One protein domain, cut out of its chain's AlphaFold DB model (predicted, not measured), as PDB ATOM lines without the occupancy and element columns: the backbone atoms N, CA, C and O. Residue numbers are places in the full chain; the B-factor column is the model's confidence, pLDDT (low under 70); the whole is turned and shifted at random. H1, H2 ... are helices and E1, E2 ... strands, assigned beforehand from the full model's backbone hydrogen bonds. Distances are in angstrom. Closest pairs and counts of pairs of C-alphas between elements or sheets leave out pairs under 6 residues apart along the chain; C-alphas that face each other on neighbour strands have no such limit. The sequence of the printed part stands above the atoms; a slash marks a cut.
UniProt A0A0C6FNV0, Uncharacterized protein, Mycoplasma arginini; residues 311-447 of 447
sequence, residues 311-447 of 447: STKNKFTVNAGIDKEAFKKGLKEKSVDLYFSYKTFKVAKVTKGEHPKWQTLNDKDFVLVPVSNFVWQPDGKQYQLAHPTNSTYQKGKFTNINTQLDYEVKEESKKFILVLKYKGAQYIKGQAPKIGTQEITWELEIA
ATOM      1  N   SER A 311     -70.398 163.565 -30.340       92.75
ATOM      2  CA  SER A 311     -70.157 162.134 -30.094       92.75
ATOM      3  C   SER A 311     -71.159 161.480 -29.130       92.75
ATOM      4  O   SER A 311     -71.252 160.251 -29.089       92.75
ATOM      5  N   THR A 312     -71.932 162.279 -28.381       94.69
ATOM      6  CA  THR A 312     -72.982 161.774 -27.478       94.69
ATOM      7  C   THR A 312     -74.291 161.434 -28.201       94.69
ATOM      8  O   THR A 312     -75.179 160.815 -27.605       94.69
ATOM      9  N   LYS A 313     -74.416 161.754 -29.501       93.38
ATOM     10  CA  LYS A 313     -75.554 161.317 -30.323       93.38
ATOM     11  C   LYS A 313     -75.675 159.798 -30.321       93.38
ATOM     12  O   LYS A 313     -74.683 159.077 -30.428       93.38
ATOM     13  N   ASN A 314     -76.908 159.306 -30.217       89.62
ATOM     14  CA  ASN A 314     -77.220 157.874 -30.154       89.62
ATOM     15  C   ASN A 314     -76.573 157.138 -28.965       89.62
ATOM     16  O   ASN A 314     -76.444 155.915 -28.995       89.62
ATOM     17  N   LYS A 315     -76.136 157.859 -27.921       94.44
ATOM     18  CA  LYS A 315     -75.540 157.251 -26.719       94.44
ATOM     19  C   LYS A 315     -76.510 157.101 -25.561       94.44
ATOM     20  O   LYS A 315     -76.095 156.642 -24.500       94.44
ATOM     21  N   PHE A 316     -77.785 157.412 -25.764       95.56
ATOM     22  CA  PHE A 316     -78.834 157.079 -24.814       95.56
ATOM     23  C   PHE A 316     -79.858 156.130 -25.425       95.56
ATOM     24  O   PHE A 316     -80.100 156.133 -26.629       95.56
ATOM     25  N   THR A 317     -80.489 155.355 -24.554       95.88
ATOM     26  CA  THR A 317     -81.693 154.576 -24.833       95.88
ATOM     27  C   THR A 317     -82.757 154.892 -23.786       95.88
ATOM     28  O   THR A 317     -82.445 155.374 -22.691       95.88
ATOM     29  N   VAL A 318     -84.020 154.632 -24.115       97.19
ATOM     30  CA  VAL A 318     -85.127 154.766 -23.164       97.19
ATOM     31  C   VAL A 318     -84.962 153.716 -22.068       97.19
ATOM     32  O   VAL A 318     -84.773 152.533 -22.345       97.19
ATOM     33  N   ASN A 319     -85.033 154.144 -20.810       96.94
ATOM     34  CA  ASN A 319     -84.946 153.233 -19.676       96.94
ATOM     35  C   ASN A 319     -86.138 152.265 -19.675       96.94
ATOM     36  O   ASN A 319     -87.291 152.685 -19.676       96.94
ATOM     37  N   ALA A 320     -85.864 150.960 -19.637       95.69
ATOM     38  CA  ALA A 320     -86.891 149.922 -19.660       95.69
ATOM     39  C   ALA A 320     -87.836 149.955 -18.442       95.69
ATOM     40  O   ALA A 320     -88.947 149.441 -18.523       95.69
ATOM     41  N   GLY A 321     -87.409 150.550 -17.322       94.50
ATOM     42  CA  GLY A 321     -88.175 150.597 -16.074       94.50
ATOM     43  C   GLY A 321     -89.206 151.725 -15.964       94.50
ATOM     44  O   GLY A 321     -89.856 151.824 -14.920       94.50
ATOM     45  N   ILE A 322     -89.348 152.593 -16.973       97.31
ATOM     46  CA  ILE A 322     -90.309 153.708 -16.929       97.31
ATOM     47  C   ILE A 322     -91.666 153.326 -17.521       97.31
ATOM     48  O   ILE A 322     -91.759 152.535 -18.458       97.31
ATOM     49  N   ASP A 323     -92.718 153.984 -17.037       97.12
ATOM     50  CA  ASP A 323     -93.998 154.050 -17.744       97.12
ATOM     51  C   ASP A 323     -93.848 154.964 -18.971       97.12
ATOM     52  O   ASP A 323     -93.787 156.197 -18.860       97.12
ATOM     53  N   LYS A 324     -93.723 154.337 -20.144       96.44
ATOM     54  CA  LYS A 324     -93.489 155.026 -21.415       96.44
ATOM     55  C   LYS A 324     -94.686 155.857 -21.856       96.44
ATOM     56  O   LYS A 324     -94.476 156.937 -22.394       96.44
ATOM     57  N   GLU A 325     -95.913 155.407 -21.610       97.19
ATOM     58  CA  GLU A 325     -97.113 156.128 -22.044       97.19
ATOM     59  C   GLU A 325     -97.332 157.379 -21.193       97.19
ATOM     60  O   GLU A 325     -97.555 158.466 -21.732       97.19
ATOM     61  N   ALA A 326     -97.135 157.278 -19.873       97.69
ATOM     62  CA  ALA A 326     -97.126 158.448 -19.000       97.69
ATOM     63  C   ALA A 326     -96.007 159.434 -19.378       97.69
ATOM     64  O   ALA A 326     -96.203 160.650 -19.338       97.69
ATOM     65  N   PHE A 327     -94.830 158.929 -19.770       97.75
ATOM     66  CA  PHE A 327     -93.730 159.778 -20.221       97.75
ATOM     67  C   PHE A 327     -94.031 160.480 -21.554       97.75
ATOM     68  O   PHE A 327     -93.896 161.701 -21.627       97.75
ATOM     69  N   LYS A 328     -94.504 159.748 -22.574       97.75
ATOM     70  CA  LYS A 328     -94.946 160.306 -23.864       97.75
ATOM     71  C   LYS A 328     -95.996 161.395 -23.646       97.75
ATOM     72  O   LYS A 328     -95.848 162.492 -24.179       97.75
ATOM     73  N   LYS A 329     -97.010 161.127 -22.813       97.88
ATOM     74  CA  LYS A 329     -98.046 162.104 -22.447       97.88
ATOM     75  C   LYS A 329     -97.442 163.372 -21.836       97.88
ATOM     76  O   LYS A 329     -97.729 164.465 -22.318       97.88
ATOM     77  N   GLY A 330     -96.554 163.228 -20.850       98.06
ATOM     78  CA  GLY A 330     -95.900 164.370 -20.207       98.06
ATOM     79  C   GLY A 330     -95.067 165.222 -21.173       98.06
ATOM     80  O   GLY A 330     -95.088 166.450 -21.099       98.06
ATOM     81  N   LEU A 331     -94.385 164.582 -22.130       98.00
ATOM     82  CA  LEU A 331     -93.646 165.281 -23.181       98.00
ATOM     83  C   LEU A 331     -94.583 166.066 -24.116       98.00
ATOM     84  O   LEU A 331     -94.314 167.245 -24.357       98.00
ATOM     85  N   LYS A 332     -95.685 165.456 -24.596       97.56
ATOM     86  CA  LYS A 332     -96.686 166.121 -25.466       97.56
ATOM     87  C   LYS A 332     -97.310 167.337 -24.787       97.56
ATOM     88  O   LYS A 332     -97.409 168.403 -25.384       97.56
ATOM     89  N   GLU A 333     -97.700 167.176 -23.526       98.00
ATOM     90  CA  GLU A 333     -98.331 168.227 -22.721       98.00
ATOM     91  C   GLU A 333     -97.328 169.289 -22.244       98.00
ATOM     92  O   GLU A 333     -97.726 170.286 -21.643       98.00
ATOM     93  N   LYS A 334     -96.024 169.090 -22.497       97.69
ATOM     94  CA  LYS A 334     -94.931 169.903 -21.949       97.69
ATOM     95  C   LYS A 334     -95.074 170.093 -20.437       97.69
ATOM     96  O   LYS A 334     -94.887 171.200 -19.935       97.69
ATOM     97  N   SER A 335     -95.452 169.030 -19.727       98.12
ATOM     98  CA  SER A 335     -95.630 169.014 -18.270       98.12
ATOM     99  C   SER A 335     -94.411 168.462 -17.526       98.12
ATOM    100  O   SER A 335     -94.394 168.448 -16.294       98.12
ATOM    101  N   VAL A 336     -93.367 168.064 -18.260       98.44
ATOM    102  CA  VAL A 336     -92.093 167.586 -17.714       98.44
ATOM    103  C   VAL A 336     -90.917 168.405 -18.238       98.44
ATOM    104  O   VAL A 336     -90.948 168.873 -19.371       98.44
ATOM    105  N   ASP A 337     -89.868 168.521 -17.429       98.50
ATOM    106  CA  ASP A 337     -88.543 168.985 -17.846       98.50
ATOM    107  C   ASP A 337     -87.540 167.825 -17.806       98.50
ATOM    108  O   ASP A 337     -87.681 166.883 -17.018       98.50
ATOM    109  N   LEU A 338     -86.509 167.900 -18.650       98.50
ATOM    110  CA  LEU A 338     -85.456 166.890 -18.753       98.50
ATOM    111  C   LEU A 338     -84.124 167.454 -18.261       98.50
ATOM    112  O   LEU A 338     -83.704 168.517 -18.703       98.50
ATOM    113  N   TYR A 339     -83.433 166.726 -17.382       98.56
ATOM    114  CA  TYR A 339     -82.147 167.149 -16.823       98.56
ATOM    115  C   TYR A 339     -81.085 166.064 -16.943       98.56
ATOM    116  O   TYR A 339     -81.280 164.930 -16.503       98.56
ATOM    117  N   PHE A 340     -79.914 166.428 -17.460       98.00
ATOM    118  CA  PHE A 340     -78.754 165.543 -17.494       98.00
ATOM    119  C   PHE A 340     -78.033 165.498 -16.136       98.00
ATOM    120  O   PHE A 340     -77.704 166.530 -15.543       98.00
ATOM    121  N   SER A 341     -77.751 164.287 -15.651       96.75
ATOM    122  CA  SER A 341     -76.949 164.034 -14.452       96.75
ATOM    123  C   SER A 341     -75.507 163.716 -14.830       96.75
ATOM    124  O   SER A 341     -75.217 162.634 -15.332       96.75
ATOM    125  N   TYR A 342     -74.565 164.596 -14.498       93.44
ATOM    126  CA  TYR A 342     -73.139 164.350 -14.755       93.44
ATOM    127  C   TYR A 342     -72.521 163.247 -13.874       93.44
ATOM    128  O   TYR A 342     -71.404 162.813 -14.138       93.44
ATOM    129  N   LYS A 343     -73.201 162.829 -12.795       92.62
ATOM    130  CA  LYS A 343     -72.719 161.761 -11.900       92.62
ATOM    131  C   LYS A 343     -73.095 160.375 -12.404       92.62
ATOM    132  O   LYS A 343     -72.302 159.451 -12.285       92.62
ATOM    133  N   THR A 344     -74.320 160.234 -12.906       94.56
ATOM    134  CA  THR A 344     -74.865 158.946 -13.364       94.56
ATOM    135  C   THR A 344     -74.887 158.825 -14.884       94.56
ATOM    136  O   THR A 344     -75.123 157.735 -15.391       94.56
ATOM    137  N   PHE A 345     -74.648 159.927 -15.601       96.06
ATOM    138  CA  PHE A 345     -74.746 160.043 -17.058       96.06
ATOM    139  C   PHE A 345     -76.115 159.619 -17.609       96.06
ATOM    140  O   PHE A 345     -76.225 159.109 -18.718       96.06
ATOM    141  N   LYS A 346     -77.165 159.823 -16.808       97.12
ATOM    142  CA  LYS A 346     -78.569 159.554 -17.137       97.12
ATOM    143  C   LYS A 346     -79.326 160.876 -17.305       97.12
ATOM    144  O   LYS A 346     -78.910 161.896 -16.748       97.12
ATOM    145  N   VAL A 347     -80.459 160.854 -18.005       98.19
ATOM    146  CA  VAL A 347     -81.394 161.990 -18.080       98.19
ATOM    147  C   VAL A 347     -82.599 161.700 -17.198       98.19
ATOM    148  O   VAL A 347     -83.286 160.698 -17.396       98.19
ATOM    149  N   ALA A 348     -82.833 162.562 -16.215       98.38
ATOM    150  CA  ALA A 348     -83.995 162.508 -15.342       98.38
ATOM    151  C   ALA A 348     -85.153 163.322 -15.922       98.38
ATOM    152  O   ALA A 348     -84.919 164.376 -16.514       98.38
ATOM    153  N   LYS A 349     -86.386 162.854 -15.706       98.06
ATOM    154  CA  LYS A 349     -87.588 163.680 -15.859       98.06
ATOM    155  C   LYS A 349     -87.982 164.271 -14.510       98.06
ATOM    156  O   LYS A 349     -87.874 163.601 -13.485       98.06
ATOM    157  N   VAL A 350     -88.479 165.497 -14.521       98.06
ATOM    158  CA  VAL A 350     -89.107 166.152 -13.365       98.06
ATOM    159  C   VAL A 350     -90.359 166.885 -13.820       98.06
ATOM    160  O   VAL A 350     -90.545 167.090 -15.019       98.06
ATOM    161  N   THR A 351     -91.224 167.278 -12.889       97.88
ATOM    162  CA  THR A 351     -92.345 168.176 -13.195       97.88
ATOM    163  C   THR A 351     -91.806 169.489 -13.758       97.88
ATOM    164  O   THR A 351     -90.782 169.992 -13.294       97.88
ATOM    165  N   LYS A 352     -92.481 170.057 -14.757       97.81
ATOM    166  CA  LYS A 352     -92.058 171.319 -15.366       97.81
ATOM    167  C   LYS A 352     -91.872 172.435 -14.331       97.81
ATOM    168  O   LYS A 352     -92.743 172.669 -13.497       97.81
ATOM    169  N   GLY A 353     -90.755 173.148 -14.440       95.06
ATOM    170  CA  GLY A 353     -90.348 174.230 -13.545       95.06
ATOM    171  C   GLY A 353     -89.669 173.756 -12.259       95.06
ATOM    172  O   GLY A 353     -89.117 174.579 -11.529       95.06
ATOM    173  N   GLU A 354     -89.666 172.452 -11.974       97.38
ATOM    174  CA  GLU A 354     -88.925 171.905 -10.844       97.38
ATOM    175  C   GLU A 354     -87.467 171.620 -11.214       97.38
ATOM    176  O   GLU A 354     -87.111 171.343 -12.361       97.38
ATOM    177  N   HIS A 355     -86.607 171.644 -10.199       95.62
ATOM    178  CA  HIS A 355     -85.241 171.153 -10.315       95.62
ATOM    179  C   HIS A 355     -85.126 169.741  -9.727       95.62
ATOM    180  O   HIS A 355     -85.722 169.453  -8.683       95.62
ATOM    181  N   PRO A 356     -84.303 168.867 -10.328       96.56
ATOM    182  CA  PRO A 356     -84.097 167.516  -9.831       96.56
ATOM    183  C   PRO A 356     -83.464 167.518  -8.437       96.56
ATOM    184  O   PRO A 356     -82.375 168.051  -8.208       96.56
ATOM    185  N   LYS A 357     -84.125 166.835  -7.503       97.06
ATOM    186  CA  LYS A 357     -83.579 166.507  -6.184       97.06
ATOM    187  C   LYS A 357     -82.738 165.239  -6.305       97.06
ATOM    188  O   LYS A 357     -83.181 164.155  -5.948       97.06
ATOM    189  N   TRP A 358     -81.528 165.363  -6.853       95.62
ATOM    190  CA  TRP A 358     -80.681 164.228  -7.260       95.62
ATOM    191  C   TRP A 358     -80.518 163.111  -6.220       95.62
ATOM    192  O   TRP A 358     -80.361 161.956  -6.595       95.62
ATOM    193  N   GLN A 359     -80.536 163.443  -4.928       95.00
ATOM    194  CA  GLN A 359     -80.388 162.486  -3.828       95.00
ATOM    195  C   GLN A 359     -81.648 161.649  -3.567       95.00
ATOM    196  O   GLN A 359     -81.550 160.616  -2.914       95.00
ATOM    197  N   THR A 360     -82.815 162.098  -4.029       96.19
ATOM    198  CA  THR A 360     -84.104 161.428  -3.809       96.19
ATOM    199  C   THR A 360     -84.631 160.736  -5.060       96.19
ATOM    200  O   THR A 360     -85.633 160.033  -4.974       96.19
ATOM    201  N   LEU A 361     -84.001 160.959  -6.218       95.75
ATOM    202  CA  LEU A 361     -84.394 160.304  -7.461       95.75
ATOM    203  C   LEU A 361     -84.056 158.813  -7.402       95.75
ATOM    204  O   LEU A 361     -82.960 158.425  -6.993       95.75
ATOM    205  N   ASN A 362     -84.992 157.988  -7.848       95.81
ATOM    206  CA  ASN A 362     -84.812 156.556  -8.035       95.81
ATOM    207  C   ASN A 362     -84.660 156.226  -9.530       95.81
ATOM    208  O   ASN A 362     -84.759 157.093 -10.398       95.81
ATOM    209  N   ASP A 363     -84.416 154.955  -9.857       94.00
ATOM    210  CA  ASP A 363     -84.152 154.548 -11.240       94.00
ATOM    211  C   ASP A 363     -85.304 154.832 -12.219       94.00
ATOM    212  O   ASP A 363     -85.036 155.043 -13.401       94.00
ATOM    213  N   LYS A 364     -86.561 154.897 -11.760       95.75
ATOM    214  CA  LYS A 364     -87.725 155.188 -12.620       95.75
ATOM    215  C   LYS A 364     -87.823 156.662 -13.014       95.75
ATOM    216  O   LYS A 364     -88.508 156.989 -13.984       95.75
ATOM    217  N   ASP A 365     -87.133 157.543 -12.295       97.38
ATOM    218  CA  ASP A 365     -87.077 158.968 -12.621       97.38
ATOM    219  C   ASP A 365     -86.107 159.240 -13.782       97.38
ATOM    220  O   ASP A 365     -86.222 160.249 -14.478       97.38
ATOM    221  N   PHE A 366     -85.169 158.321 -14.041       97.88
ATOM    222  CA  PHE A 366     -84.222 158.408 -15.148       97.88
ATOM    223  C   PHE A 366     -84.813 157.819 -16.426       97.88
ATOM    224  O   PHE A 366     -84.751 156.616 -16.657       97.88
ATOM    225  N   VAL A 367     -85.367 158.678 -17.275       98.12
ATOM    226  CA  VAL A 367     -86.042 158.279 -18.516       98.12
ATOM    227  C   VAL A 367     -85.093 157.856 -19.626       98.12
ATOM    228  O   VAL A 367     -85.453 156.988 -20.419       98.12
ATOM    229  N   LEU A 368     -83.881 158.417 -19.662       97.81
ATOM    230  CA  LEU A 368     -82.849 158.029 -20.620       97.81
ATOM    231  C   LEU A 368     -81.603 157.555 -19.886       97.81
ATOM    232  O   LEU A 368     -81.104 158.219 -18.972       97.81
ATOM    233  N   VAL A 369     -81.087 156.409 -20.309       96.62
ATOM    234  CA  VAL A 369     -79.893 155.776 -19.746       96.62
ATOM    235  C   VAL A 369     -78.838 155.609 -20.831       96.62
ATOM    236  O   VAL A 369     -79.192 155.441 -22.000       96.62
ATOM    237  N   PRO A 370     -77.547 155.679 -20.480       94.56
ATOM    238  CA  PRO A 370     -76.492 155.541 -21.463       94.56
ATOM    239  C   PRO A 370     -76.488 154.122 -22.039       94.56
ATOM    240  O   PRO A 370     -76.682 153.146 -21.310       94.56
ATOM    241  N   VAL A 371     -76.221 153.997 -23.337       90.50
ATOM    242  CA  VAL A 371     -75.842 152.703 -23.917       90.50
ATOM    243  C   VAL A 371     -74.496 152.287 -23.317       90.50
ATOM    244  O   VAL A 371     -73.620 153.132 -23.097       90.50
ATOM    245  N   SER A 372     -74.330 151.005 -22.984       70.88
ATOM    246  CA  SER A 372     -73.097 150.523 -22.357       70.88
ATOM    247  C   SER A 372     -71.882 150.856 -23.237       70.88
ATOM    248  O   SER A 372     -71.949 150.772 -24.461       70.88
ATOM    249  N   ASN A 373     -70.770 151.246 -22.599       73.25
ATOM    250  CA  ASN A 373     -69.440 151.495 -23.191       73.25
ATOM    251  C   ASN A 373     -69.114 152.919 -23.689       73.25
ATOM    252  O   ASN A 373     -68.007 153.127 -24.185       73.25
ATOM    253  N   PHE A 374     -69.985 153.923 -23.530       81.56
ATOM    254  CA  PHE A 374     -69.589 155.303 -23.859       81.56
ATOM    255  C   PHE A 374     -68.670 155.924 -22.792       81.56
ATOM    256  O   PHE A 374     -68.976 155.916 -21.597       81.56
ATOM    257  N   VAL A 375     -67.554 156.514 -23.229       82.50
ATOM    258  CA  VAL A 375     -66.606 157.215 -22.353       82.50
ATOM    259  C   VAL A 375     -67.067 158.659 -22.158       82.50
ATOM    260  O   VAL A 375     -66.759 159.544 -22.948       82.50
ATOM    261  N   TRP A 376     -67.789 158.908 -21.068       87.56
ATOM    262  CA  TRP A 376     -68.334 160.236 -20.757       87.56
ATOM    263  C   TRP A 376     -67.280 161.281 -20.369       87.56
ATOM    264  O   TRP A 376     -67.540 162.479 -20.465       87.56
ATOM    265  N   GLN A 377     -66.095 160.842 -19.941       89.31
ATOM    266  CA  GLN A 377     -65.018 161.707 -19.445       89.31
ATOM    267  C   GLN A 377     -63.674 161.374 -20.113       89.31
ATOM    268  O   GLN A 377     -62.759 160.871 -19.453       89.31
ATOM    269  N   PRO A 378     -63.538 161.598 -21.432       84.19
ATOM    270  CA  PRO A 378     -62.277 161.374 -22.125       84.19
ATOM    271  C   PRO A 378     -61.190 162.303 -21.574       84.19
ATOM    272  O   PRO A 378     -61.448 163.447 -21.189       84.19
ATOM    273  N   ASP A 379     -59.964 161.782 -21.504       86.00
ATOM    274  CA  ASP A 379     -58.771 162.504 -21.044       86.00
ATOM    275  C   ASP A 379     -58.896 163.118 -19.635       86.00
ATOM    276  O   ASP A 379     -58.228 164.100 -19.306       86.00
ATOM    277  N   GLY A 380     -59.781 162.565 -18.795       87.81
ATOM    278  CA  GLY A 380     -60.053 163.065 -17.444       87.81
ATOM    279  C   GLY A 380     -60.820 164.393 -17.404       87.81
ATOM    280  O   GLY A 380     -60.976 164.977 -16.329       87.81
ATOM    281  N   LYS A 381     -61.311 164.889 -18.548       91.38
ATOM    282  CA  LYS A 381     -62.134 166.100 -18.613       91.38
ATOM    283  C   LYS A 381     -63.577 165.787 -18.211       91.38
ATOM    284  O   LYS A 381     -64.170 164.809 -18.657       91.38
ATOM    285  N   GLN A 382     -64.160 166.647 -17.377       94.75
ATOM    286  CA  GLN A 382     -65.536 166.505 -16.895       94.75
ATOM    287  C   GLN A 382     -66.509 167.228 -17.824       94.75
ATOM    288  O   GLN A 382     -66.929 168.353 -17.550       94.75
ATOM    289  N   TYR A 383     -66.840 166.591 -18.942       96.19
ATOM    290  CA  TYR A 383     -67.833 167.129 -19.861       96.19
ATOM    291  C   TYR A 383     -69.272 166.853 -19.398       96.19
ATOM    292  O   TYR A 383     -69.541 165.879 -18.689       96.19
ATOM    293  N   GLN A 384     -70.194 167.745 -19.762       97.25
ATOM    294  CA  GLN A 384     -71.615 167.691 -19.422       97.25
ATOM    295  C   GLN A 384     -72.470 168.210 -20.579       97.25
ATOM    296  O   GLN A 384     -72.017 169.045 -21.363       97.25
ATOM    297  N   LEU A 385     -73.713 167.735 -20.660       97.81
ATOM    298  CA  LEU A 385     -74.716 168.333 -21.538       97.81
ATOM    299  C   LEU A 385     -75.244 169.613 -20.890       97.81
ATOM    300  O   LEU A 385     -75.523 169.632 -19.689       97.81
ATOM    301  N   ALA A 386     -75.368 170.669 -21.685       98.25
ATOM    302  CA  ALA A 386     -75.848 171.970 -21.254       98.25
ATOM    303  C   ALA A 386     -77.057 172.411 -22.081       98.25
ATOM    304  O   ALA A 386     -77.166 172.080 -23.262       98.25
ATOM    305  N   HIS A 387     -77.928 173.216 -21.479       98.31
ATOM    306  CA  HIS A 387     -79.049 173.855 -22.161       98.31
ATOM    307  C   HIS A 387     -78.562 174.627 -23.404       98.31
ATOM    308  O   HIS A 387     -77.535 175.312 -23.317       98.31
ATOM    309  N   PRO A 388     -79.254 174.572 -24.559       95.56
ATOM    310  CA  PRO A 388     -78.740 175.149 -25.807       95.56
ATOM    311  C   PRO A 388     -78.666 176.685 -25.808       95.56
ATOM    312  O   PRO A 388     -77.700 177.262 -26.309       95.56
ATOM    313  N   THR A 389     -79.639 177.367 -25.206       94.56
ATOM    314  CA  THR A 389     -79.650 178.838 -25.079       94.56
ATOM    315  C   THR A 389     -79.102 179.317 -23.732       94.56
ATOM    316  O   THR A 389     -78.151 180.094 -23.689       94.56
ATOM    317  N   ASN A 390     -79.631 178.796 -22.623       96.00
ATOM    318  CA  ASN A 390     -79.289 179.212 -21.261       96.00
ATOM    319  C   ASN A 390     -78.286 178.261 -20.593       96.00
ATOM    320  O   ASN A 390     -78.569 177.698 -19.538       96.00
ATOM    321  N   SER A 391     -77.117 178.048 -21.208       97.12
ATOM    322  CA  SER A 391     -76.170 176.977 -20.840       97.12
ATOM    323  C   SER A 391     -75.551 177.088 -19.441       97.12
ATOM    324  O   SER A 391     -74.938 176.131 -18.963       97.12
ATOM    325  N   THR A 392     -75.675 178.236 -18.770       97.44
ATOM    326  CA  THR A 392     -75.137 178.454 -17.420       97.44
ATOM    327  C   THR A 392     -76.110 179.216 -16.532       97.44
ATOM    328  O   THR A 392     -76.994 179.911 -17.023       97.44
ATOM    329  N   TYR A 393     -75.929 179.103 -15.217       95.88
ATOM    330  CA  TYR A 393     -76.637 179.909 -14.224       95.88
ATOM    331  C   TYR A 393     -75.716 180.263 -13.051       95.88
ATOM    332  O   TYR A 393     -74.739 179.561 -12.768       95.88
ATOM    333  N   GLN A 394     -76.022 181.355 -12.350       96.38
ATOM    334  CA  GLN A 394     -75.273 181.772 -11.164       96.38
ATOM    335  C   GLN A 394     -75.882 181.164  -9.897       96.38
ATOM    336  O   GLN A 394     -77.094 181.200  -9.697       96.38
ATOM    337  N   LYS A 395     -75.033 180.635  -9.011       93.12
ATOM    338  CA  LYS A 395     -75.414 180.205  -7.660       93.12
ATOM    339  C   LYS A 395     -74.374 180.699  -6.664       93.12
ATOM    340  O   LYS A 395     -73.288 180.127  -6.538       93.12
ATOM    341  N   GLY A 396     -74.701 181.780  -5.962       94.94
ATOM    342  CA  GLY A 396     -73.722 182.515  -5.164       94.94
ATOM    343  C   GLY A 396     -72.597 183.042  -6.057       94.94
ATOM    344  O   GLY A 396     -72.862 183.647  -7.088       94.94
ATOM    345  N   LYS A 397     -71.342 182.768  -5.688       94.50
ATOM    346  CA  LYS A 397     -70.150 183.188  -6.451       94.50
ATOM    347  C   LYS A 397     -69.741 182.240  -7.586       94.50
ATOM    348  O   LYS A 397     -68.688 182.435  -8.186       94.50
ATOM    349  N   PHE A 398     -70.499 181.170  -7.818       94.06
ATOM    350  CA  PHE A 398     -70.141 180.137  -8.785       94.06
ATOM    351  C   PHE A 398     -71.071 180.175  -9.995       94.06
ATOM    352  O   PHE A 398     -72.295 180.159  -9.851       94.06
ATOM    353  N   THR A 399     -70.472 180.134 -11.182       96.00
ATOM    354  CA  THR A 399     -71.178 179.873 -12.436       96.00
ATOM    355  C   THR A 399     -71.262 178.367 -12.645       96.00
ATOM    356  O   THR A 399     -70.243 177.681 -12.668       96.00
ATOM    357  N   ASN A 400     -72.477 177.844 -12.766       96.06
ATOM    358  CA  ASN A 400     -72.751 176.420 -12.925       96.06
ATOM    359  C   ASN A 400     -73.272 176.140 -14.335       96.06
ATOM    360  O   ASN A 400     -73.813 177.032 -14.987       96.06
ATOM    361  N   ILE A 401     -73.128 174.897 -14.790       97.81
ATOM    362  CA  ILE A 401     -73.711 174.433 -16.051       97.81
ATOM    363  C   ILE A 401     -75.202 174.187 -15.817       97.81
ATOM    364  O   ILE A 401     -75.569 173.479 -14.878       97.81
ATOM    365  N   ASN A 402     -76.056 174.765 -16.659       98.00
ATOM    366  CA  ASN A 402     -77.474 174.431 -16.680       98.00
ATOM    367  C   ASN A 402     -77.654 173.124 -17.456       98.00
ATOM    368  O   ASN A 402     -77.495 173.117 -18.674       98.00
ATOM    369  N   THR A 403     -77.956 172.028 -16.762       97.88
ATOM    370  CA  THR A 403     -78.088 170.699 -17.377       97.88
ATOM    371  C   THR A 403     -79.509 170.367 -17.832       97.88
ATOM    372  O   THR A 403     -79.759 169.227 -18.233       97.88
ATOM    373  N   GLN A 404     -80.439 171.327 -17.766       98.38
ATOM    374  CA  GLN A 404     -81.750 171.195 -18.399       98.38
ATOM    375  C   GLN A 404     -81.566 171.081 -19.916       98.38
ATOM    376  O   GLN A 404     -80.794 171.834 -20.509       98.38
ATOM    377  N   LEU A 405     -82.242 170.117 -20.529       98.06
ATOM    378  CA  LEU A 405     -82.207 169.873 -21.966       98.06
ATOM    379  C   LEU A 405     -83.496 170.403 -22.588       98.06
ATOM    380  O   LEU A 405     -84.577 170.171 -22.044       98.06
ATOM    381  N   ASP A 406     -83.380 171.049 -23.745       98.06
ATOM    382  CA  ASP A 406     -84.554 171.384 -24.545       98.06
ATOM    383  C   ASP A 406     -85.006 170.152 -25.326       98.06
ATOM    384  O   ASP A 406     -84.200 169.283 -25.686       98.06
ATOM    385  N   TYR A 407     -86.306 170.072 -25.596       98.31
ATOM    386  CA  TYR A 407     -86.850 168.981 -26.385       98.31
ATOM    387  C   TYR A 407     -88.071 169.373 -27.221       98.31
ATOM    388  O   TYR A 407     -88.833 170.282 -26.889       98.31
ATOM    389  N   GLU A 408     -88.273 168.622 -28.298       98.06
ATOM    390  CA  GLU A 408     -89.460 168.635 -29.150       98.06
ATOM    391  C   GLU A 408     -89.967 167.202 -29.343       98.06
ATOM    392  O   GLU A 408     -89.227 166.233 -29.173       98.06
ATOM    393  N   VAL A 409     -91.245 167.060 -29.684       97.81
ATOM    394  CA  VAL A 409     -91.868 165.766 -29.978       97.81
ATOM    395  C   VAL A 409     -92.365 165.788 -31.414       97.81
ATOM    396  O   VAL A 409     -93.045 166.734 -31.813       97.81
ATOM    397  N   LYS A 410     -92.051 164.735 -32.170       97.31
ATOM    398  CA  LYS A 410     -92.598 164.467 -33.501       97.31
ATOM    399  C   LYS A 410     -93.375 163.153 -33.476       97.31
ATOM    400  O   LYS A 410     -92.969 162.193 -32.822       97.31
ATOM    401  N   GLU A 411     -94.484 163.109 -34.203       96.00
ATOM    402  CA  GLU A 411     -95.277 161.895 -34.398       96.00
ATOM    403  C   GLU A 411     -95.293 161.548 -35.886       96.00
ATOM    404  O   GLU A 411     -95.867 162.275 -36.693       96.00
ATOM    405  N   GLU A 412     -94.646 160.442 -36.251       94.56
ATOM    406  CA  GLU A 412     -94.468 160.026 -37.644       94.56
ATOM    407  C   GLU A 412     -94.910 158.577 -37.805       94.56
ATOM    408  O   GLU A 412     -94.298 157.674 -37.242       94.56
ATOM    409  N   SER A 413     -95.969 158.319 -38.576       83.44
ATOM    410  CA  SER A 413     -96.348 156.951 -38.971       83.44
ATOM    411  C   SER A 413     -96.418 155.949 -37.800       83.44
ATOM    412  O   SER A 413     -95.940 154.823 -37.915       83.44
ATOM    413  N   LYS A 414     -97.036 156.360 -36.677       92.25
ATOM    414  CA  LYS A 414     -97.156 155.626 -35.391       92.25
ATOM    415  C   LYS A 414     -95.904 155.597 -34.505       92.25
ATOM    416  O   LYS A 414     -95.942 154.985 -33.440       92.25
ATOM    417  N   LYS A 415     -94.825 156.267 -34.894       96.25
ATOM    418  CA  LYS A 415     -93.635 156.454 -34.062       96.25
ATOM    419  C   LYS A 415     -93.761 157.721 -33.234       96.25
ATOM    420  O   LYS A 415     -94.226 158.746 -33.730       96.25
ATOM    421  N   PHE A 416     -93.308 157.650 -31.987       97.38
ATOM    422  CA  PHE A 416     -93.141 158.809 -31.119       97.38
ATOM    423  C   PHE A 416     -91.653 159.145 -31.055       97.38
ATOM    424  O   PHE A 416     -90.875 158.391 -30.473       97.38
ATOM    425  N   ILE A 417     -91.248 160.252 -31.667       97.69
ATOM    426  CA  ILE A 417     -89.847 160.664 -31.755       97.69
ATOM    427  C   ILE A 417     -89.622 161.840 -30.806       97.69
ATOM    428  O   ILE A 417     -90.242 162.895 -30.937       97.69
ATOM    429  N   LEU A 418     -88.719 161.657 -29.847       98.00
ATOM    430  CA  LEU A 418     -88.200 162.708 -28.980       98.00
ATOM    431  C   LEU A 418     -86.978 163.342 -29.645       98.00
ATOM    432  O   LEU A 418     -85.981 162.669 -29.885       98.00
ATOM    433  N   VAL A 419     -87.038 164.643 -29.902       97.88
ATOM    434  CA  VAL A 419     -85.924 165.426 -30.436       97.88
ATOM    435  C   VAL A 419     -85.298 166.211 -29.290       97.88
ATOM    436  O   VAL A 419     -85.910 167.143 -28.783       97.88
ATOM    437  N   LEU A 420     -84.094 165.845 -28.863       98.06
ATOM    438  CA  LEU A 420     -83.338 166.555 -27.830       98.06
ATOM    439  C   LEU A 420     -82.433 167.622 -28.442       98.06
ATOM    440  O   LEU A 420     -81.790 167.376 -29.464       98.06
ATOM    441  N   LYS A 421     -82.337 168.770 -27.767       98.00
ATOM    442  CA  LYS A 421     -81.469 169.895 -28.124       98.00
ATOM    443  C   LYS A 421     -80.581 170.274 -26.942       98.00
ATOM    444  O   LYS A 421     -81.066 170.495 -25.832       98.00
ATOM    445  N   TYR A 422     -79.272 170.335 -27.165       98.31
ATOM    446  CA  TYR A 422     -78.293 170.657 -26.121       98.31
ATOM    447  C   TYR A 422     -76.972 171.166 -26.696       98.31
ATOM    448  O   TYR A 422     -76.700 171.048 -27.882       98.31
ATOM    449  N   LYS A 423     -76.116 171.711 -25.836       98.19
ATOM    450  CA  LYS A 423     -74.711 172.028 -26.115       98.19
ATOM    451  C   LYS A 423     -73.794 171.153 -25.274       98.19
ATOM    452  O   LYS A 423     -74.199 170.592 -24.257       98.19
ATOM    453  N   GLY A 424     -72.531 171.076 -25.672       97.75
ATOM    454  CA  GLY A 424     -71.484 170.576 -24.790       97.75
ATOM    455  C   GLY A 424     -71.051 171.626 -23.775       97.75
ATOM    456  O   GLY A 424     -71.041 172.820 -24.065       97.75
ATOM    457  N   ALA A 425     -70.611 171.182 -22.607       98.06
ATOM    458  CA  ALA A 425     -69.914 172.018 -21.644       98.06
ATOM    459  C   ALA A 425     -68.794 171.232 -20.964       98.06
ATOM    460  O   ALA A 425     -68.904 170.026 -20.763       98.06
ATOM    461  N   GLN A 426     -67.723 171.914 -20.571       97.19
ATOM    462  CA  GLN A 426     -66.669 171.367 -19.728       97.19
ATOM    463  C   GLN A 426     -66.732 172.023 -18.353       97.19
ATOM    464  O   GLN A 426     -66.564 173.238 -18.219       97.19
ATOM    465  N   TYR A 427     -66.913 171.206 -17.321       96.44
ATOM    466  CA  TYR A 427     -66.753 171.648 -15.948       96.44
ATOM    467  C   TYR A 427     -65.270 171.734 -15.581       96.44
ATOM    468  O   TYR A 427     -64.482 170.822 -15.851       96.44
ATOM    469  N   ILE A 428     -64.900 172.836 -14.930       93.94
ATOM    470  CA  ILE A 428     -63.548 173.093 -14.442       93.94
ATOM    471  C   ILE A 428     -63.666 173.514 -12.980       93.94
ATOM    472  O   ILE A 428     -64.310 174.510 -12.652       93.94
ATOM    473  N   LYS A 429     -63.059 172.743 -12.074       92.25
ATOM    474  CA  LYS A 429     -63.159 172.997 -10.632       92.25
ATOM    475  C   LYS A 429     -62.630 174.395 -10.296       92.25
ATOM    476  O   LYS A 429     -61.467 174.695 -10.545       92.25
ATOM    477  N   GLY A 430     -63.481 175.214  -9.679       91.88
ATOM    478  CA  GLY A 430     -63.124 176.564  -9.229       91.88
ATOM    479  C   GLY A 430     -63.067 177.622 -10.335       91.88
ATOM    480  O   GLY A 430     -62.638 178.736 -10.057       91.88
ATOM    481  N   GLN A 431     -63.492 177.303 -11.559       95.00
ATOM    482  CA  GLN A 431     -63.556 178.245 -12.678       95.00
ATOM    483  C   GLN A 431     -64.951 178.227 -13.309       95.00
ATOM    484  O   GLN A 431     -65.732 177.300 -13.088       95.00
ATOM    485  N   ALA A 432     -65.264 179.251 -14.104       95.12
ATOM    486  CA  ALA A 432     -66.460 179.227 -14.936       95.12
ATOM    487  C   ALA A 432     -66.370 178.066 -15.950       95.12
ATOM    488  O   ALA A 432     -65.282 177.792 -16.472       95.12
ATOM    489  N   PRO A 433     -67.480 177.362 -16.229       97.06
ATOM    490  CA  PRO A 433     -67.482 176.288 -17.209       97.06
ATOM    491  C   PRO A 433     -67.205 176.836 -18.610       97.06
ATOM    492  O   PRO A 433     -67.619 177.943 -18.954       97.06
ATOM    493  N   LYS A 434     -66.538 176.033 -19.439       97.31
ATOM    494  CA  LYS A 434     -66.389 176.331 -20.869       97.31
ATOM    495  C   LYS A 434     -67.577 175.742 -21.614       97.31
ATOM    496  O   LYS A 434     -67.887 174.571 -21.415       97.31
ATOM    497  N   ILE A 435     -68.228 176.537 -22.454       97.62
ATOM    498  CA  ILE A 435     -69.430 176.133 -23.189       97.62
ATOM    499  C   ILE A 435     -69.083 175.972 -24.669       97.62
ATOM    500  O   ILE A 435     -68.385 176.803 -25.249       97.62
ATOM    501  N   GLY A 436     -69.553 174.878 -25.260       96.38
ATOM    502  CA  GLY A 436     -69.497 174.653 -26.695       96.38
ATOM    503  C   GLY A 436     -70.409 175.628 -27.432       96.38
ATOM    504  O   GLY A 436     -71.445 176.046 -26.924       96.38
ATOM    505  N   THR A 437     -70.040 176.008 -28.643       95.69
ATOM    506  CA  THR A 437     -70.843 176.931 -29.457       95.69
ATOM    507  C   THR A 437     -71.915 176.215 -30.271       95.69
ATOM    508  O   THR A 437     -72.919 176.833 -30.620       95.69
ATOM    509  N   GLN A 438     -71.732 174.925 -30.556       95.62
ATOM    510  CA  GLN A 438     -72.599 174.168 -31.450       95.62
ATOM    511  C   GLN A 438     -73.781 173.556 -30.698       95.62
ATOM    512  O   GLN A 438     -73.594 172.777 -29.764       95.62
ATOM    513  N   GLU A 439     -74.995 173.891 -31.136       97.56
ATOM    514  CA  GLU A 439     -76.204 173.176 -30.732       97.56
ATOM    515  C   GLU A 439     -76.252 171.806 -31.413       97.56
ATOM    516  O   GLU A 439     -76.063 171.672 -32.624       97.56
ATOM    517  N   ILE A 440     -76.492 170.786 -30.602       96.75
ATOM    518  CA  ILE A 440     -76.638 169.399 -30.997       96.75
ATOM    519  C   ILE A 440     -78.123 169.061 -30.969       96.75
ATOM    520  O   ILE A 440     -78.763 169.174 -29.924       96.75
ATOM    521  N   THR A 441     -78.634 168.589 -32.104       96.81
ATOM    522  CA  THR A 441     -79.990 168.047 -32.239       96.81
ATOM    523  C   THR A 441     -79.907 166.541 -32.439       96.81
ATOM    524  O   THR A 441     -79.143 166.064 -33.285       96.81
ATOM    525  N   TRP A 442     -80.672 165.785 -31.654       95.19
ATOM    526  CA  TRP A 442     -80.686 164.326 -31.697       95.19
ATOM    527  C   TRP A 442     -82.106 163.775 -31.593       95.19
ATOM    528  O   TRP A 442     -82.858 164.173 -30.711       95.19
ATOM    529  N   GLU A 443     -82.454 162.839 -32.473       96.75
ATOM    530  CA  GLU A 443     -83.762 162.190 -32.509       96.75
ATOM    531  C   GLU A 443     -83.691 160.786 -31.901       96.75
ATOM    532  O   GLU A 443     -82.817 159.986 -32.241       96.75
ATOM    533  N   LEU A 444     -84.629 160.485 -31.007       95.88
ATOM    534  CA  LEU A 444     -84.763 159.207 -30.324       95.88
ATOM    535  C   LEU A 444     -86.202 158.706 -30.451       95.88
ATOM    536  O   LEU A 444     -87.138 159.351 -29.982       95.88
ATOM    537  N   GLU A 445     -86.379 157.519 -31.022       96.69
ATOM    538  CA  GLU A 445     -87.675 156.843 -31.034       96.69
ATOM    539  C   GLU A 445     -87.993 156.282 -29.638       96.69
ATOM    540  O   GLU A 445     -87.248 155.469 -29.085       96.69
ATOM    541  N   ILE A 446     -89.119 156.706 -29.064       95.38
ATOM    542  CA  ILE A 446     -89.687 156.120 -27.851       95.38
ATOM    543  C   ILE A 446     -90.667 155.031 -28.285       95.38
ATOM    544  O   ILE A 446     -91.863 155.291 -28.440       95.38
ATOM    545  N   ALA A 447     -90.135 153.824 -28.492       87.69
ATOM    546  CA  ALA A 447     -90.921 152.627 -28.803       87.69
ATOM    547  C   ALA A 447     -91.880 152.288 -27.656       87.69
ATOM    548  O   ALA A 447     -91.372 151.994 -26.545       87.69
TER     549      ALA A 447
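What this domain is: This is residues 311 to 447 of the 447 residues of an uncharacterized protein of Mycoplasma arginini (UniProt A0A0C6FNV0). Seven strands ring an axis as a small, nearly closed barrel, in the round E1, E4, E3, E2, E8, E9, E10, with an open seam between E1 and E10 and the single helix H1 capping one end. The long strands E8 and E9 run on past the ring as a twisted hairpin; towards the end away from H1, E9 pairs with E5, and the small hairpin of E6 and E7 lies far out from the middle. The printed part has 137 residues with one named helix and ten named strands, in the order E1, H1, E2, E3, E4, E5, E6, E7, E8, E9, E10; the class is mostly strand, with 68 residues, under half, in named elements. Eight strands form one branched, antiparallel, strongly twisted sheet, and E6 and E7 form a second, antiparallel sheet. The whole is compact, with a radius of gyration of the C-alphas of 14.8 A, and elongated in outline, with spans of 46, 29 and 26 A.

Where its parts are: E1 is residues 316 to 318 and begins at C-alpha 316, (-78.834, 157.079, -24.814). H1 is residues 324 to 332, 12.2 A from first to last C-alpha, beginning at C-alpha 324, (-93.489, 155.026, -21.415). E2, residues 336 to 340, and E3, residues 347 to 351, each measure 13.5 A. E4 is residues 366 to 370, and E5, residues 382 to 386, measures 12.5 A. E6 is residues 392 to 395 and E7 residues 398 to 401. E8, residues 404 to 412, measures 25.6 A. E9, residues 415 to 427, is the longest strand at 35.8 A. E10, residues 440 to 445, measures 16.7 A and ends at C-alpha 445, (-87.675, 156.843, -31.034).

How they stand to each other: In the branched sheet E9 has three neighbours: E8, beside residues 415 to 422, and E5, beside residues 422 to 427, lie on one side of it, and E10, beside residues 416 to 423, on the other side. E8 and E9 are a hairpin, with N 408 and O 419 2.8 A apart. E9 and E10 are a hairpin too, with N 420 and O 442 at 2.8 A. E5 and E9 are antiparallel, with N 384 and O 425 at 2.8 A. The pairing of E8 is staggered: residues 404 to 405 pair with E2, where N 405 and O 338 are 2.8 A apart, and residues 406 to 412 with E9. E2, E3 and E4 are a meander, each strand the antiparallel neighbour of the one before, and so are E8, E9 and E10. Within hydrogen-bond range are N 337 and O 350 across E2 and E3, at 2.9 A, and N 347 and O 368 across E3 and E4, at 2.9 A. E1 is the edge strand beside E4, with N 317 and O 369 at 2.9 A; the closest C-alphas of E1 and E10, those of Thr 317 and Leu 444, are 7.8 A apart. H1 is on this sheet, which curls round it; its closest C-alpha pair with E2 is Gly 330 and Val 336, 5.6 A. In H1 every O i to N i+4 pair is within hydrogen-bond range. The hairpin of E6 and E7 has N 400 and O 393 at 2.8 A, and E7 runs on into E8 across a break of 2 residues, at 16 degrees. E6 and E9 are apart.

The domain as a whole: The two C-alphas farthest apart, those of Lys 397 and Ser 413, are 49.3 A from each other. The links E3 to E4, E4 to E5 and E9 to E10 are long; within the last, residues 434 to 435 pair antiparallel with residues 425 to 426 of E9. The printed part has no cut and ends at Ala 447, the chain's last residue. The mean pLDDT of the printed part is 95.3, and no printed residue is under 70.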